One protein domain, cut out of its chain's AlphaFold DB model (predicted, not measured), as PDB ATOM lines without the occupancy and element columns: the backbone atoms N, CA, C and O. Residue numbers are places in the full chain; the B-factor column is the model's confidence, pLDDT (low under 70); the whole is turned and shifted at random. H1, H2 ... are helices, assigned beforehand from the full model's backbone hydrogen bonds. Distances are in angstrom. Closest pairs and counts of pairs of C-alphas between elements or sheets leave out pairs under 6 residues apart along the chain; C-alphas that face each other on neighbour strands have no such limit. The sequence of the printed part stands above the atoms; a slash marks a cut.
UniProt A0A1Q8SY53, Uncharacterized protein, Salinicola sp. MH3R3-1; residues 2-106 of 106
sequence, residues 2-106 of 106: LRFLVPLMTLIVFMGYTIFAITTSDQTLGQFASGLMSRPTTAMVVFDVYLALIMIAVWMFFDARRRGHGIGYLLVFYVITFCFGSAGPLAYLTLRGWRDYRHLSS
ATOM      1  N   LEU A   2      76.673 152.866 247.111       86.94
ATOM      2  CA  LEU A   2      77.952 152.688 246.394       86.94
ATOM      3  C   LEU A   2      79.061 153.684 246.801       86.94
ATOM      4  O   LEU A   2      80.207 153.289 246.982       86.94
ATOM      5  N   ARG A   3      78.700 154.955 247.040       87.50
ATOM      6  CA  ARG A   3      79.616 156.030 247.494       87.50
ATOM      7  C   ARG A   3      80.292 155.745 248.844       87.50
ATOM      8  O   ARG A   3      81.284 156.384 249.159       87.50
ATOM      9  N   PHE A   4      79.737 154.823 249.626       91.62
ATOM     10  CA  PHE A   4      80.297 154.337 250.887       91.62
ATOM     11  C   PHE A   4      81.033 153.006 250.698       91.62
ATOM     12  O   PHE A   4      82.163 152.859 251.151       91.62
ATOM     13  N   LEU A   5      80.404 152.049 250.007       93.56
ATOM     14  CA  LEU A   5      80.930 150.689 249.875       93.56
ATOM     15  C   LEU A   5      82.241 150.631 249.092       93.56
ATOM     16  O   LEU A   5      83.152 149.928 249.510       93.56
ATOM     17  N   VAL A   6      82.355 151.375 247.989       95.38
ATOM     18  CA  VAL A   6      83.568 151.367 247.157       95.38
ATOM     19  C   VAL A   6      84.804 151.806 247.950       95.38
ATOM     20  O   VAL A   6      85.735 151.012 248.048       95.38
ATOM     21  N   PRO A   7      84.844 153.007 248.568       95.94
ATOM     22  CA  PRO A   7      86.027 153.420 249.319       95.94
ATOM     23  C   PRO A   7      86.293 152.527 250.536       95.94
ATOM     24  O   PRO A   7      87.457 152.290 250.841       95.94
ATOM     25  N   LEU A   8      85.254 151.978 251.180       96.75
ATOM     26  CA  LEU A   8      85.424 151.052 252.300       96.75
ATOM     27  C   LEU A   8      86.098 149.747 251.863       96.75
ATOM     28  O   LEU A   8      87.053 149.309 252.497       96.75
ATOM     29  N   MET A   9      85.615 149.122 250.787       97.56
ATOM     30  CA  MET A   9      86.194 147.876 250.279       97.56
ATOM     31  C   MET A   9      87.635 148.095 249.824       97.56
ATOM     32  O   MET A   9      88.519 147.323 250.192       97.56
ATOM     33  N   THR A  10      87.902 149.190 249.106       97.44
ATOM     34  CA  THR A  10      89.266 149.553 248.708       97.44
ATOM     35  C   THR A  10      90.159 149.798 249.924       97.44
ATOM     36  O   THR A  10      91.301 149.350 249.926       97.44
ATOM     37  N   LEU A  11      89.653 150.452 250.978       97.44
ATOM     38  CA  LEU A  11      90.394 150.660 252.224       97.44
ATOM     39  C   LEU A  11      90.758 149.333 252.893       97.44
ATOM     40  O   LEU A  11      91.901 149.161 253.300       97.44
ATOM     41  N   ILE A  12      89.809 148.398 252.985       98.00
ATOM     42  CA  ILE A  12      90.034 147.079 253.592       98.00
ATOM     43  C   ILE A  12      91.104 146.310 252.815       98.00
ATOM     44  O   ILE A  12      92.046 145.806 253.420       98.00
ATOM     45  N   VAL A  13      90.997 146.260 251.485       98.12
ATOM     46  CA  VAL A  13      91.979 145.569 250.634       98.12
ATOM     47  C   VAL A  13      93.359 146.224 250.748       98.12
ATOM     48  O   VAL A  13      94.352 145.532 250.965       98.12
ATOM     49  N   PHE A  14      93.426 147.556 250.666       97.06
ATOM     50  CA  PHE A  14      94.676 148.309 250.765       97.06
ATOM     51  C   PHE A  14      95.354 148.131 252.128       97.06
ATOM     52  O   PHE A  14      96.551 147.853 252.191       97.06
ATOM     53  N   MET A  15      94.597 148.244 253.223       97.06
ATOM     54  CA  MET A  15      95.126 148.050 254.574       97.06
ATOM     55  C   MET A  15      95.529 146.597 254.816       97.06
ATOM     56  O   MET A  15      96.581 146.362 255.400       97.06
ATOM     57  N   GLY A  16      94.744 145.632 254.330       97.69
ATOM     58  CA  GLY A  16      95.074 144.211 254.428       97.69
ATOM     59  C   GLY A  16      96.410 143.894 253.759       97.69
ATOM     60  O   GLY A  16      97.282 143.292 254.383       97.69
ATOM     61  N   TYR A  17      96.615 144.386 252.535       96.56
ATOM     62  CA  TYR A  17      97.894 144.241 251.841       96.56
ATOM     63  C   TYR A  17      99.032 144.994 252.543       96.56
ATOM     64  O   TYR A  17     100.127 144.458 252.677       96.56
ATOM     65  N   THR A  18      98.779 146.207 253.041       93.44
ATOM     66  CA  THR A  18      99.783 147.005 253.768       93.44
ATOM     67  C   THR A  18     100.264 146.284 255.029       93.44
ATOM     68  O   THR A  18     101.466 146.178 255.258       93.44
ATOM     69  N   ILE A  19      99.342 145.733 255.823       94.44
ATOM     70  CA  ILE A  19      99.668 144.957 257.026       94.44
ATOM     71  C   ILE A  19     100.430 143.687 256.646       94.44
ATOM     72  O   ILE A  19     101.461 143.396 257.250       94.44
ATOM     73  N   PHE A  20      99.970 142.953 255.630       96.19
ATOM     74  CA  PHE A  20     100.664 141.765 255.131       96.19
ATOM     75  C   PHE A  20     102.108 142.077 254.701       96.19
ATOM     76  O   PHE A  20     103.039 141.388 255.116       96.19
ATOM     77  N   ALA A  21     102.310 143.150 253.935       93.44
ATOM     78  CA  ALA A  21     103.626 143.570 253.470       93.44
ATOM     79  C   ALA A  21     104.551 143.965 254.630       93.44
ATOM     80  O   ALA A  21     105.702 143.544 254.659       93.44
ATOM     81  N   ILE A  22     104.051 144.728 255.610       91.56
ATOM     82  CA  ILE A  22     104.842 145.133 256.783       91.56
ATOM     83  C   ILE A  22     105.197 143.924 257.656       91.56
ATOM     84  O   ILE A  22     106.324 143.825 258.121       91.56
ATOM     85  N   THR A  23     104.254 143.005 257.879       93.38
ATOM     86  CA  THR A  23     104.460 141.833 258.754       93.38
ATOM     87  C   THR A  23     105.359 140.764 258.141       93.38
ATOM     88  O   THR A  23     106.014 140.037 258.878       93.38
ATOM     89  N   THR A  24     105.411 140.680 256.810       94.69
ATOM     90  CA  THR A  24     106.272 139.733 256.080       94.69
ATOM     91  C   THR A  24     107.640 140.341 255.738       94.69
ATOM     92  O   THR A  24     108.536 139.640 255.282       94.69
ATOM     93  N   SER A  25     107.813 141.651 255.925       90.81
ATOM     94  CA  SER A  25     109.054 142.354 255.605       90.81
ATOM     95  C   SER A  25     110.089 142.196 256.717       90.81
ATOM     96  O   SER A  25     109.846 142.586 257.857       90.81
ATOM     97  N   ASP A  26     111.292 141.750 256.354       88.75
ATOM     98  CA  ASP A  26     112.464 141.758 257.245       88.75
ATOM     99  C   ASP A  26     112.994 143.178 257.520       88.75
ATOM    100  O   ASP A  26     113.819 143.398 258.408       88.75
ATOM    101  N   GLN A  27     112.550 144.162 256.734       88.69
ATOM    102  CA  GLN A  27     112.948 145.560 256.858       88.69
ATOM    103  C   GLN A  27     111.907 146.361 257.631       88.69
ATOM    104  O   GLN A  27     110.698 146.211 257.437       88.69
ATOM    105  N   THR A  28     112.385 147.305 258.438       89.94
ATOM    106  CA  THR A  28     111.523 148.330 259.037       89.94
ATOM    107  C   THR A  28     111.008 149.308 257.973       89.94
ATOM    108  O   THR A  28     111.649 149.520 256.942       89.94
ATOM    109  N   LEU A  29     109.889 149.992 258.243       84.81
ATOM    110  CA  LEU A  29     109.351 151.042 257.360       84.81
ATOM    111  C   LEU A  29     110.374 152.143 257.036       84.81
ATOM    112  O   LEU A  29     110.456 152.594 255.897       84.81
ATOM    113  N   GLY A  30     111.169 152.563 258.025       87.06
ATOM    114  CA  GLY A  30     112.211 153.572 257.823       87.06
ATOM    115  C   GLY A  30     113.330 153.074 256.905       87.06
ATOM    116  O   GLY A  30     113.778 153.810 256.028       87.06
ATOM    117  N   GLN A  31     113.736 151.808 257.050       91.69
ATOM    118  CA  GLN A  31     114.718 151.185 256.158       91.69
ATOM    119  C   GLN A  31     114.177 151.060 254.736       91.69
ATOM    120  O   GLN A  31     114.861 151.478 253.805       91.69
ATOM    121  N   PHE A  32     112.939 150.595 254.572       89.19
ATOM    122  CA  PHE A  32     112.269 150.552 253.276       89.19
ATOM    123  C   PHE A  32     112.229 151.938 252.608       89.19
ATOM    124  O   PHE A  32     112.640 152.082 251.456       89.19
ATOM    125  N   ALA A  33     111.828 152.980 253.345       87.94
ATOM    126  CA  ALA A  33     111.793 154.353 252.842       87.94
ATOM    127  C   ALA A  33     113.188 154.864 252.440       87.94
ATOM    128  O   ALA A  33     113.354 155.443 251.366       87.94
ATOM    129  N   SER A  34     114.211 154.609 253.263       92.25
ATOM    130  CA  SER A  34     115.596 154.962 252.927       92.25
ATOM    131  C   SER A  34     116.089 154.224 251.677       92.25
ATOM    132  O   SER A  34     116.721 154.828 250.810       92.25
ATOM    133  N   GLY A  35     115.715 152.950 251.520       93.31
ATOM    134  CA  GLY A  35     115.985 152.146 250.333       93.31
ATOM    135  C   GLY A  35     115.352 152.735 249.073       93.31
ATOM    136  O   GLY A  35     116.040 152.869 248.060       93.31
ATOM    137  N   LEU A  36     114.089 153.169 249.141       91.88
ATOM    138  CA  LEU A  36     113.416 153.855 248.033       91.88
ATOM    139  C   LEU A  36     114.128 155.152 247.635       91.88
ATOM    140  O   LEU A  36     114.262 155.432 246.446       91.88
ATOM    141  N   MET A  37     114.618 155.924 248.602       95.25
ATOM    142  CA  MET A  37     115.326 157.177 248.320       95.25
ATOM    143  C   MET A  37     116.760 156.961 247.816       95.25
ATOM    144  O   MET A  37     117.306 157.830 247.143       95.25
ATOM    145  N   SER A  38     117.368 155.804 248.102       94.69
ATOM    146  CA  SER A  38     118.763 155.510 247.738       94.69
ATOM    147  C   SER A  38     119.007 155.376 246.233       94.69
ATOM    148  O   SER A  38     120.134 155.567 245.773       94.69
ATOM    149  N   ARG A  39     117.970 155.050 245.449       94.62
ATOM    150  CA  ARG A  39     118.063 154.919 243.990       94.62
ATOM    151  C   ARG A  39     117.242 156.019 243.315       94.62
ATOM    152  O   ARG A  39     116.053 156.136 243.609       94.62
ATOM    153  N   PRO A  40     117.813 156.771 242.354       94.38
ATOM    154  CA  PRO A  40     117.095 157.852 241.674       94.38
ATOM    155  C   PRO A  40     115.767 157.418 241.035       94.38
ATOM    156  O   PRO A  40     114.787 158.157 241.076       94.38
ATOM    157  N   THR A  41     115.711 156.203 240.484       95.75
ATOM    158  CA  THR A  41     114.518 155.670 239.811       95.75
ATOM    159  C   THR A  41     113.357 155.412 240.769       95.75
ATOM    160  O   THR A  41     112.216 155.711 240.435       95.75
ATOM    161  N   THR A  42     113.623 154.896 241.969       95.06
ATOM    162  CA  THR A  42     112.584 154.685 242.988       95.06
ATOM    163  C   THR A  42     112.247 155.977 243.721       95.06
ATOM    164  O   THR A  42     111.077 156.213 244.010       95.06
ATOM    165  N   ALA A  43     113.227 156.857 243.942       94.94
ATOM    166  CA  ALA A  43     113.004 158.170 244.538       94.94
ATOM    167  C   ALA A  43     112.035 159.019 243.700       94.94
ATOM    168  O   ALA A  43     111.155 159.672 244.256       94.94
ATOM    169  N   MET A  44     112.134 158.960 242.364       96.69
ATOM    170  CA  MET A  44     111.187 159.622 241.459       96.69
ATOM    171  C   MET A  44     109.734 159.201 241.729       96.69
ATOM    172  O   MET A  44     108.856 160.059 241.800       96.69
ATOM    173  N   VAL A  45     109.478 157.904 241.930       95.69
ATOM    174  CA  VAL A  45     108.134 157.391 242.251       95.69
ATOM    175  C   VAL A  45     107.665 157.900 243.614       95.69
ATOM    176  O   VAL A  45     106.503 158.266 243.764       95.69
ATOM    177  N   VAL A  46     108.559 157.979 244.605       94.44
ATOM    178  CA  VAL A  46     108.227 158.560 245.915       94.44
ATOM    179  C   VAL A  46     107.796 160.020 245.763       94.44
ATOM    180  O   VAL A  46     106.753 160.396 246.291       94.44
ATOM    181  N   PHE A  47     108.544 160.830 245.010       95.44
ATOM    182  CA  PHE A  47     108.172 162.225 244.757       95.44
ATOM    183  C   PHE A  47     106.797 162.354 244.099       95.44
ATOM    184  O   PHE A  47     105.989 163.166 244.551       95.44
ATOM    185  N   ASP A  48     106.520 161.541 243.078       96.44
ATOM    186  CA  ASP A  48     105.220 161.524 242.403       96.44
ATOM    187  C   ASP A  48     104.081 161.189 243.379       96.44
ATOM    188  O   ASP A  48     103.090 161.918 243.469       96.44
ATOM    189  N   VAL A  49     104.265 160.157 244.210       95.12
ATOM    190  CA  VAL A  49     103.289 159.782 245.241       95.12
ATOM    191  C   VAL A  49     103.048 160.936 246.213       95.12
ATOM    192  O   VAL A  49     101.896 161.291 246.446       95.12
ATOM    193  N   TYR A  50     104.089 161.568 246.762       95.44
ATOM    194  CA  TYR A  50     103.905 162.687 247.695       95.44
ATOM    195  C   TYR A  50     103.223 163.893 247.041       95.44
ATOM    196  O   TYR A  50     102.385 164.532 247.682       95.44
ATOM    197  N   LEU A  51     103.515 164.183 245.770       98.00
ATOM    198  CA  LEU A  51     102.817 165.225 245.021       98.00
ATOM    199  C   LEU A  51     101.323 164.895 244.879       98.00
ATOM    200  O   LEU A  51     100.475 165.747 245.163       98.00
ATOM    201  N   ALA A  52     100.990 163.647 244.537       98.25
ATOM    202  CA  ALA A  52      99.608 163.180 244.481       98.25
ATOM    203  C   ALA A  52      98.912 163.286 245.851       98.25
ATOM    204  O   ALA A  52      97.778 163.764 245.930       98.25
ATOM    205  N   LEU A  53      99.588 162.926 246.950       97.81
ATOM    206  CA  LEU A  53      99.042 163.067 248.306       97.81
ATOM    207  C   LEU A  53      98.769 164.530 248.668       97.81
ATOM    208  O   LEU A  53      97.734 164.817 249.269       97.81
ATOM    209  N   ILE A  54      99.639 165.464 248.272       98.06
ATOM    210  CA  ILE A  54      99.417 166.905 248.469       98.06
ATOM    211  C   ILE A  54      98.187 167.365 247.685       98.06
ATOM    212  O   ILE A  54      97.321 168.034 248.250       98.06
ATOM    213  N   MET A  55      98.061 166.980 246.412       98.44
ATOM    214  CA  MET A  55      96.887 167.319 245.601       98.44
ATOM    215  C   MET A  55      95.595 166.792 246.232       98.44
ATOM    216  O   MET A  55      94.600 167.514 246.323       98.44
ATOM    217  N   ILE A  56      95.617 165.553 246.726       98.00
ATOM    218  CA  ILE A  56      94.474 164.945 247.405       98.00
ATOM    219  C   ILE A  56      94.186 165.652 248.737       98.00
ATOM    220  O   ILE A  56      93.022 165.897 249.049       98.00
ATOM    221  N   ALA A  57      95.205 166.034 249.508       97.06
ATOM    222  CA  ALA A  57      95.034 166.797 250.743       97.06
ATOM    223  C   ALA A  57      94.396 168.169 250.477       97.06
ATOM    224  O   ALA A  57      93.437 168.543 251.149       97.06
ATOM    225  N   VAL A  58      94.849 168.885 249.446       97.81
ATOM    226  CA  VAL A  58      94.246 170.155 249.012       97.81
ATOM    227  C   VAL A  58      92.788 169.952 248.594       97.81
ATOM    228  O   VAL A  58      91.911 170.720 248.993       97.81
ATOM    229  N   TRP A  59      92.488 168.887 247.848       97.62
ATOM    230  CA  TRP A  59      91.108 168.545 247.504       97.62
ATOM    231  C   TRP A  59      90.253 168.258 248.751       97.62
ATOM    232  O   TRP A  59      89.150 168.801 248.871       97.62
ATOM    233  N   MET A  60      90.768 167.472 249.705       97.25
ATOM    234  CA  MET A  60      90.089 167.184 250.974       97.25
ATOM    235  C   MET A  60      89.812 168.469 251.755       97.25
ATOM    236  O   MET A  60      88.713 168.621 252.285       97.25
ATOM    237  N   PHE A  61      90.758 169.414 251.781       96.62
ATOM    238  CA  PHE A  61      90.576 170.714 252.424       96.62
ATOM    239  C   PHE A  61      89.345 171.450 251.890       96.62
ATOM    240  O   PHE A  61      88.450 171.820 252.656       96.62
ATOM    241  N   PHE A  62      89.282 171.637 250.571       96.44
ATOM    242  CA  PHE A  62      88.184 172.365 249.944       96.44
ATOM    243  C   PHE A  62      86.851 171.617 250.060       96.44
ATOM    244  O   PHE A  62      85.827 172.246 250.331       96.44
ATOM    245  N   ASP A  63      86.839 170.292 249.902       95.94
ATOM    246  CA  ASP A  63      85.622 169.483 250.053       95.94
ATOM    247  C   ASP A  63      85.086 169.519 251.492       95.94
ATOM    248  O   ASP A  63      83.891 169.733 251.707       95.94
ATOM    249  N   ALA A  64      85.960 169.384 252.489       94.06
ATOM    250  CA  ALA A  64      85.580 169.441 253.894       94.06
ATOM    251  C   ALA A  64      85.069 170.829 254.289       94.06
ATOM    252  O   ALA A  64      84.057 170.928 254.985       94.06
ATOM    253  N   ARG A  65      85.705 171.900 253.790       93.75
ATOM    254  CA  ARG A  65      85.265 173.274 254.052       93.75
ATOM    255  C   ARG A  65      83.889 173.558 253.453       93.75
ATOM    256  O   ARG A  65      83.054 174.148 254.132       93.75
ATOM    257  N   ARG A  66      83.615 173.080 252.232       93.38
ATOM    258  CA  ARG A  66      82.285 173.167 251.592       93.38
ATOM    259  C   ARG A  66      81.194 172.432 252.374       93.38
ATOM    260  O   ARG A  66      80.029 172.789 252.270       93.38
ATOM    261  N   ARG A  67      81.568 171.418 253.156       90.44
ATOM    262  CA  ARG A  67      80.665 170.601 253.984       90.44
ATOM    263  C   ARG A  67      80.573 171.075 255.438       90.44
ATOM    264  O   ARG A  67      79.973 170.390 256.256       90.44
ATOM    265  N   GLY A  68      81.177 172.219 255.772       91.50
ATOM    266  CA  GLY A  68      81.140 172.792 257.120       91.50
ATOM    267  C   GLY A  68      82.052 172.102 258.140       91.50
ATOM    268  O   GLY A  68      81.955 172.390 259.329       91.50
ATOM    269  N   HIS A  69      82.956 171.211 257.716       92.19
ATOM    270  CA  HIS A  69      83.915 170.594 258.630       92.19
ATOM    271  C   HIS A  69      85.092 171.537 258.937       92.19
ATOM    272  O   HIS A  69      85.550 172.309 258.089       92.19
ATOM    273  N   GLY A  70      85.600 171.458 260.171       88.31
ATOM    274  CA  GLY A  70      86.766 172.215 260.630       88.31
ATOM    275  C   GLY A  70      88.109 171.554 260.297       88.31
ATOM    276  O   GLY A  70      88.176 170.394 259.901       88.31
ATOM    277  N   ILE A  71      89.203 172.286 260.529       88.81
ATOM    278  CA  ILE A  71      90.579 171.811 260.279       88.81
ATOM    279  C   ILE A  71      90.938 170.611 261.167       88.81
ATOM    280  O   ILE A  71      91.591 169.684 260.699       88.81
ATOM    281  N   GLY A  72      90.461 170.572 262.417       91.56
ATOM    282  CA  GLY A  72      90.712 169.443 263.323       91.56
ATOM    283  C   GLY A  72      90.192 168.106 262.783       91.56
ATOM    284  O   GLY A  72      90.844 167.081 262.949       91.56
ATOM    285  N   TYR A  73      89.071 168.124 262.052       92.38
ATOM    286  CA  TYR A  73      88.552 166.939 261.367       92.38
ATOM    287  C   TYR A  73      89.518 166.451 260.277       92.38
ATOM    288  O   TYR A  73      89.754 165.253 260.165       92.38
ATOM    289  N   LEU A  74      90.109 167.367 259.505       95.06
ATOM    290  CA  LEU A  74      91.055 167.043 258.431       95.06
ATOM    291  C   LEU A  74      92.406 166.543 258.939       95.06
ATOM    292  O   LEU A  74      93.018 165.703 258.286       95.06
ATOM    293  N   LEU A  75      92.854 167.033 260.097       95.56
ATOM    294  CA  LEU A  75      94.168 166.717 260.657       95.56
ATOM    295  C   LEU A  75      94.363 165.201 260.802       95.56
ATOM    296  O   LEU A  75      95.383 164.670 260.368       95.56
ATOM    297  N   VAL A  76      93.347 164.494 261.305       95.38
ATOM    298  CA  VAL A  76      93.373 163.028 261.437       95.38
ATOM    299  C   VAL A  76      93.598 162.355 260.080       95.38
ATOM    300  O   VAL A  76      94.460 161.487 259.958       95.38
ATOM    301  N   PHE A  77      92.881 162.784 259.037       96.62
ATOM    302  CA  PHE A  77      93.051 162.214 257.699       96.62
ATOM    303  C   PHE A  77      94.410 162.554 257.104       96.62
ATOM    304  O   PHE A  77      95.001 161.692 256.465       96.62
ATOM    305  N   TYR A  78      94.939 163.759 257.322       96.88
ATOM    306  CA  TYR A  78      96.257 164.144 256.814       96.88
ATOM    307  C   TYR A  78      97.379 163.334 257.444       96.88
ATOM    308  O   TYR A  78      98.237 162.850 256.716       96.88
ATOM    309  N   VAL A  79      97.339 163.112 258.760       96.62
ATOM    310  CA  VAL A  79      98.323 162.258 259.436       96.62
ATOM    311  C   VAL A  79      98.306 160.856 258.830       96.62
ATOM    312  O   VAL A  79      99.343 160.354 258.408       96.62
ATOM    313  N   ILE A  80      97.124 160.256 258.675       96.25
ATOM    314  CA  ILE A  80      97.004 158.933 258.047       96.25
ATOM    315  C   ILE A  80      97.476 158.975 256.583       96.25
ATOM    316  O   ILE A  80      98.147 158.053 256.133       96.25
ATOM    317  N   THR A  81      97.172 160.046 255.844       96.38
ATOM    318  CA  THR A  81      97.556 160.213 254.430       96.38
ATOM    319  C   THR A  81      99.070 160.253 254.260       96.38
ATOM    320  O   THR A  81      99.611 159.537 253.428       96.38
ATOM    321  N   PHE A  82      99.783 161.053 255.052       94.50
ATOM    322  CA  PHE A  82     101.234 161.188 254.905       94.50
ATOM    323  C   PHE A  82     102.021 160.018 255.509       94.50
ATOM    324  O   PHE A  82     103.170 159.813 255.126       94.50
ATOM    325  N   CYS A  83     101.411 159.226 256.398       91.19
ATOM    326  CA  CYS A  83     102.019 158.006 256.933       91.19
ATOM    327  C   CYS A  83     101.728 156.754 256.087       91.19
ATOM    328  O   CYS A  83     102.592 155.892 255.965       91.19
ATOM    329  N   PHE A  84     100.526 156.640 255.516       92.56
ATOM    330  CA  PHE A  84     100.033 155.413 254.871       92.56
ATOM    331  C   PHE A  84      99.526 155.633 253.439       92.56
ATOM    332  O   PHE A  84      98.870 154.767 252.857       92.56
ATOM    333  N   GLY A  85      99.789 156.800 252.856       94.56
ATOM    334  CA  GLY A  85      99.378 157.152 251.503       94.56
ATOM    335  C   GLY A  85      97.859 157.147 251.340       94.56
ATOM    336  O   GLY A  85      97.133 157.949 251.928       94.56
ATOM    337  N   SER A  86      97.362 156.213 250.535       96.31
ATOM    338  CA  SER A  86      95.954 156.160 250.125       96.31
ATOM    339  C   SER A  86      94.971 155.828 251.254       96.31
ATOM    340  O   SER A  86      93.775 156.076 251.099       96.31
ATOM    341  N   ALA A  87      95.429 155.321 252.405       96.94
ATOM    342  CA  ALA A  87      94.541 154.992 253.525       96.94
ATOM    343  C   ALA A  87      93.761 156.213 254.048       96.94
ATOM    344  O   ALA A  87      92.564 156.111 254.319       96.94
ATOM    345  N   GLY A  88      94.406 157.380 254.148       96.75
ATOM    346  CA  GLY A  88      93.775 158.600 254.660       96.75
ATOM    347  C   GLY A  88      92.625 159.100 253.773       96.75
ATOM    348  O   GLY A  88      91.502 159.243 254.267       96.75
ATOM    349  N   PRO A  89      92.843 159.295 252.458       97.38
ATOM    350  CA  PRO A  89      91.787 159.694 251.531       97.38
ATOM    351  C   PRO A  89      90.662 158.661 251.407       97.38
ATOM    352  O   PRO A  89      89.492 159.033 251.319       97.38
ATOM    353  N   LEU A  90      90.984 157.364 251.447       97.69
ATOM    354  CA  LEU A  90      89.979 156.299 251.429       97.69
ATOM    355  C   LEU A  90      89.119 156.307 252.699       97.69
ATOM    356  O   LEU A  90      87.894 156.189 252.609       97.69
ATOM    357  N   ALA A  91      89.718 156.523 253.873       97.25
ATOM    358  CA  ALA A  91      88.979 156.703 255.121       97.25
ATOM    359  C   ALA A  91      88.082 157.952 255.074       97.25
ATOM    360  O   ALA A  91      86.913 157.889 255.464       97.25
ATOM    361  N   TYR A  92      88.586 159.067 254.529       96.94
ATOM    362  CA  TYR A  92      87.811 160.293 254.327       96.94
ATOM    363  C   TYR A  92      86.593 160.055 253.423       96.94
ATOM    364  O   TYR A  92      85.465 160.397 253.788       96.94
ATOM    365  N   LEU A  93      86.805 159.427 252.261       96.69
ATOM    366  CA  LEU A  93      85.748 159.091 251.305       96.69
ATOM    367  C   LEU A  93      84.721 158.128 251.901       96.69
ATOM    368  O   LEU A  93      83.526 158.310 251.682       96.69
ATOM    369  N   THR A  94      85.168 157.150 252.688       96.50
ATOM    370  CA  THR A  94      84.295 156.206 253.393       96.50
ATOM    371  C   THR A  94      83.379 156.938 254.369       96.50
ATOM    372  O   THR A  94      82.155 156.821 254.286       96.50
ATOM    373  N   LEU A  95      83.941 157.760 255.260       94.62
ATOM    374  CA  LEU A  95      83.158 158.476 256.268       94.62
ATOM    375  C   LEU A  95      82.198 159.486 255.629       94.62
ATOM    376  O   LEU A  95      81.044 159.619 256.043       94.62
ATOM    377  N   ARG A  96      82.655 160.167 254.573       93.44
ATOM    378  CA  ARG A  96      81.827 161.057 253.756       93.44
ATOM    379  C   ARG A  96      80.675 160.302 253.092       93.44
ATOM    380  O   ARG A  96      79.534 160.743 253.184       93.44
ATOM    381  N   GLY A  97      80.957 159.177 252.438       92.06
ATOM    382  CA  GLY A  97      79.955 158.366 251.750       92.06
ATOM    383  C   GLY A  97      78.892 157.816 252.700       92.06
ATOM    384  O   GLY A  97      77.718 157.748 252.336       92.06
ATOM    385  N   TRP A  98      79.287 157.470 253.928       91.62
ATOM    386  CA  TRP A  98      78.362 157.044 254.975       91.62
ATOM    387  C   TRP A  98      77.419 158.172 255.411       91.62
ATOM    388  O   TRP A  98      76.208 157.964 255.481       91.62
ATOM    389  N   ARG A  99      77.951 159.381 255.639       90.31
ATOM    390  CA  ARG A  99      77.142 160.566 255.975       90.31
ATOM    391  C   ARG A  99      76.158 160.908 254.858       90.31
ATOM    392  O   ARG A  99      74.974 161.073 255.133       90.31
ATOM    393  N   ASP A 100      76.628 160.937 253.610       88.88
ATOM    394  CA  ASP A 100      75.785 161.197 252.436       88.88
ATOM    395  C   ASP A 100      74.652 160.154 252.320       88.88
ATOM    396  O   ASP A 100      73.520 160.504 251.998       88.88
ATOM    397  N   TYR A 101      74.926 158.875 252.610       87.00
ATOM    398  CA  TYR A 101      73.899 157.826 252.620       87.00
ATOM    399  C   TYR A 101      72.855 158.038 253.721       87.00
ATOM    400  O   TYR A 101      71.664 157.913 253.451       87.00
ATOM    401  N   ARG A 102      73.289 158.393 254.936       85.50
ATOM    402  CA  ARG A 102      72.393 158.574 256.084       85.50
ATOM    403  C   ARG A 102      71.430 159.752 255.902       85.50
ATOM    404  O   ARG A 102      70.284 159.649 256.317       85.50
ATOM    405  N   HIS A 103      71.882 160.828 255.254       83.50
ATOM    406  CA  HIS A 103      71.043 161.988 254.927       83.50
ATOM    407  C   HIS A 103      69.971 161.705 253.865       83.50
ATOM    408  O   HIS A 103      68.955 162.381 253.847       83.50
ATOM    409  N   LEU A 104      70.187 160.737 252.968       80.00
ATOM    410  CA  LEU A 104      69.202 160.359 251.943       80.00
ATOM    411  C   LEU A 104      68.123 159.405 252.477       80.00
ATOM    412  O   LEU A 104      67.111 159.204 251.815       80.00
ATOM    413  N   SER A 105      68.369 158.770 253.626       73.81
ATOM    414  CA  SER A 105      67.456 157.811 254.261       73.81
ATOM    415  C   SER A 105      66.577 158.408 255.368       73.81
ATOM    416  O   SER A 105      65.787 157.672 255.954       73.81
ATOM    417  N   SER A 106      66.762 159.691 255.694       63.72
ATOM    418  CA  SER A 106      65.991 160.465 256.680       63.72
ATOM    419  C   SER A 106      65.041 161.425 255.985       63.72
ATOM    420  O   SER A 106      63.885 161.527 256.436       63.72
TER     421      SER A 106
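What this domain is: This is residues 2 to 106 of the 106 residues of an uncharacterized protein of Salinicola sp. MH3R3-1 (UniProt A0A1Q8SY53). Two long helices, H1 and H3, run along opposite sides of the model, with short H2 joining them at one end; H5 packs on H1 and forms a loose up-and-down bundle with H3 and H4. The printed part has 105 residues with five named helices, H1 to H5 in order: all helix. It is only just loose, close to compact (radius of gyration of the C-alphas 15.9 A), spanning 52 by 26 by 21 A.

How they stand to each other: H1, residues 2 to 24, touches H5, residues 87 to 104; look at their closest C-alphas, Phe 4 and Gly 97, 4.1 A apart. H2, residues 29 to 38, touches H3, residues 40 to 66, only at the corner. H3 and H4, residues 71 to 84, form a hairpin, closest at C-alphas 57 and 78, 6.7 A. Every O i to N i+4 pair is within hydrogen-bond range in H2 and H5, 18 of 19 in H1, 22 of 23 in H3, 8 of 10 in H4.

Where its parts are: Find C-alpha 2 at (77.952, 152.688, 246.394); H1 runs 32.6 A. H3 runs 39.3 A. H5 ends at (69.202, 160.359, 251.943).

The domain as a whole: The four links are tight, without a cut. Residue 106 is under 70 in pLDDT.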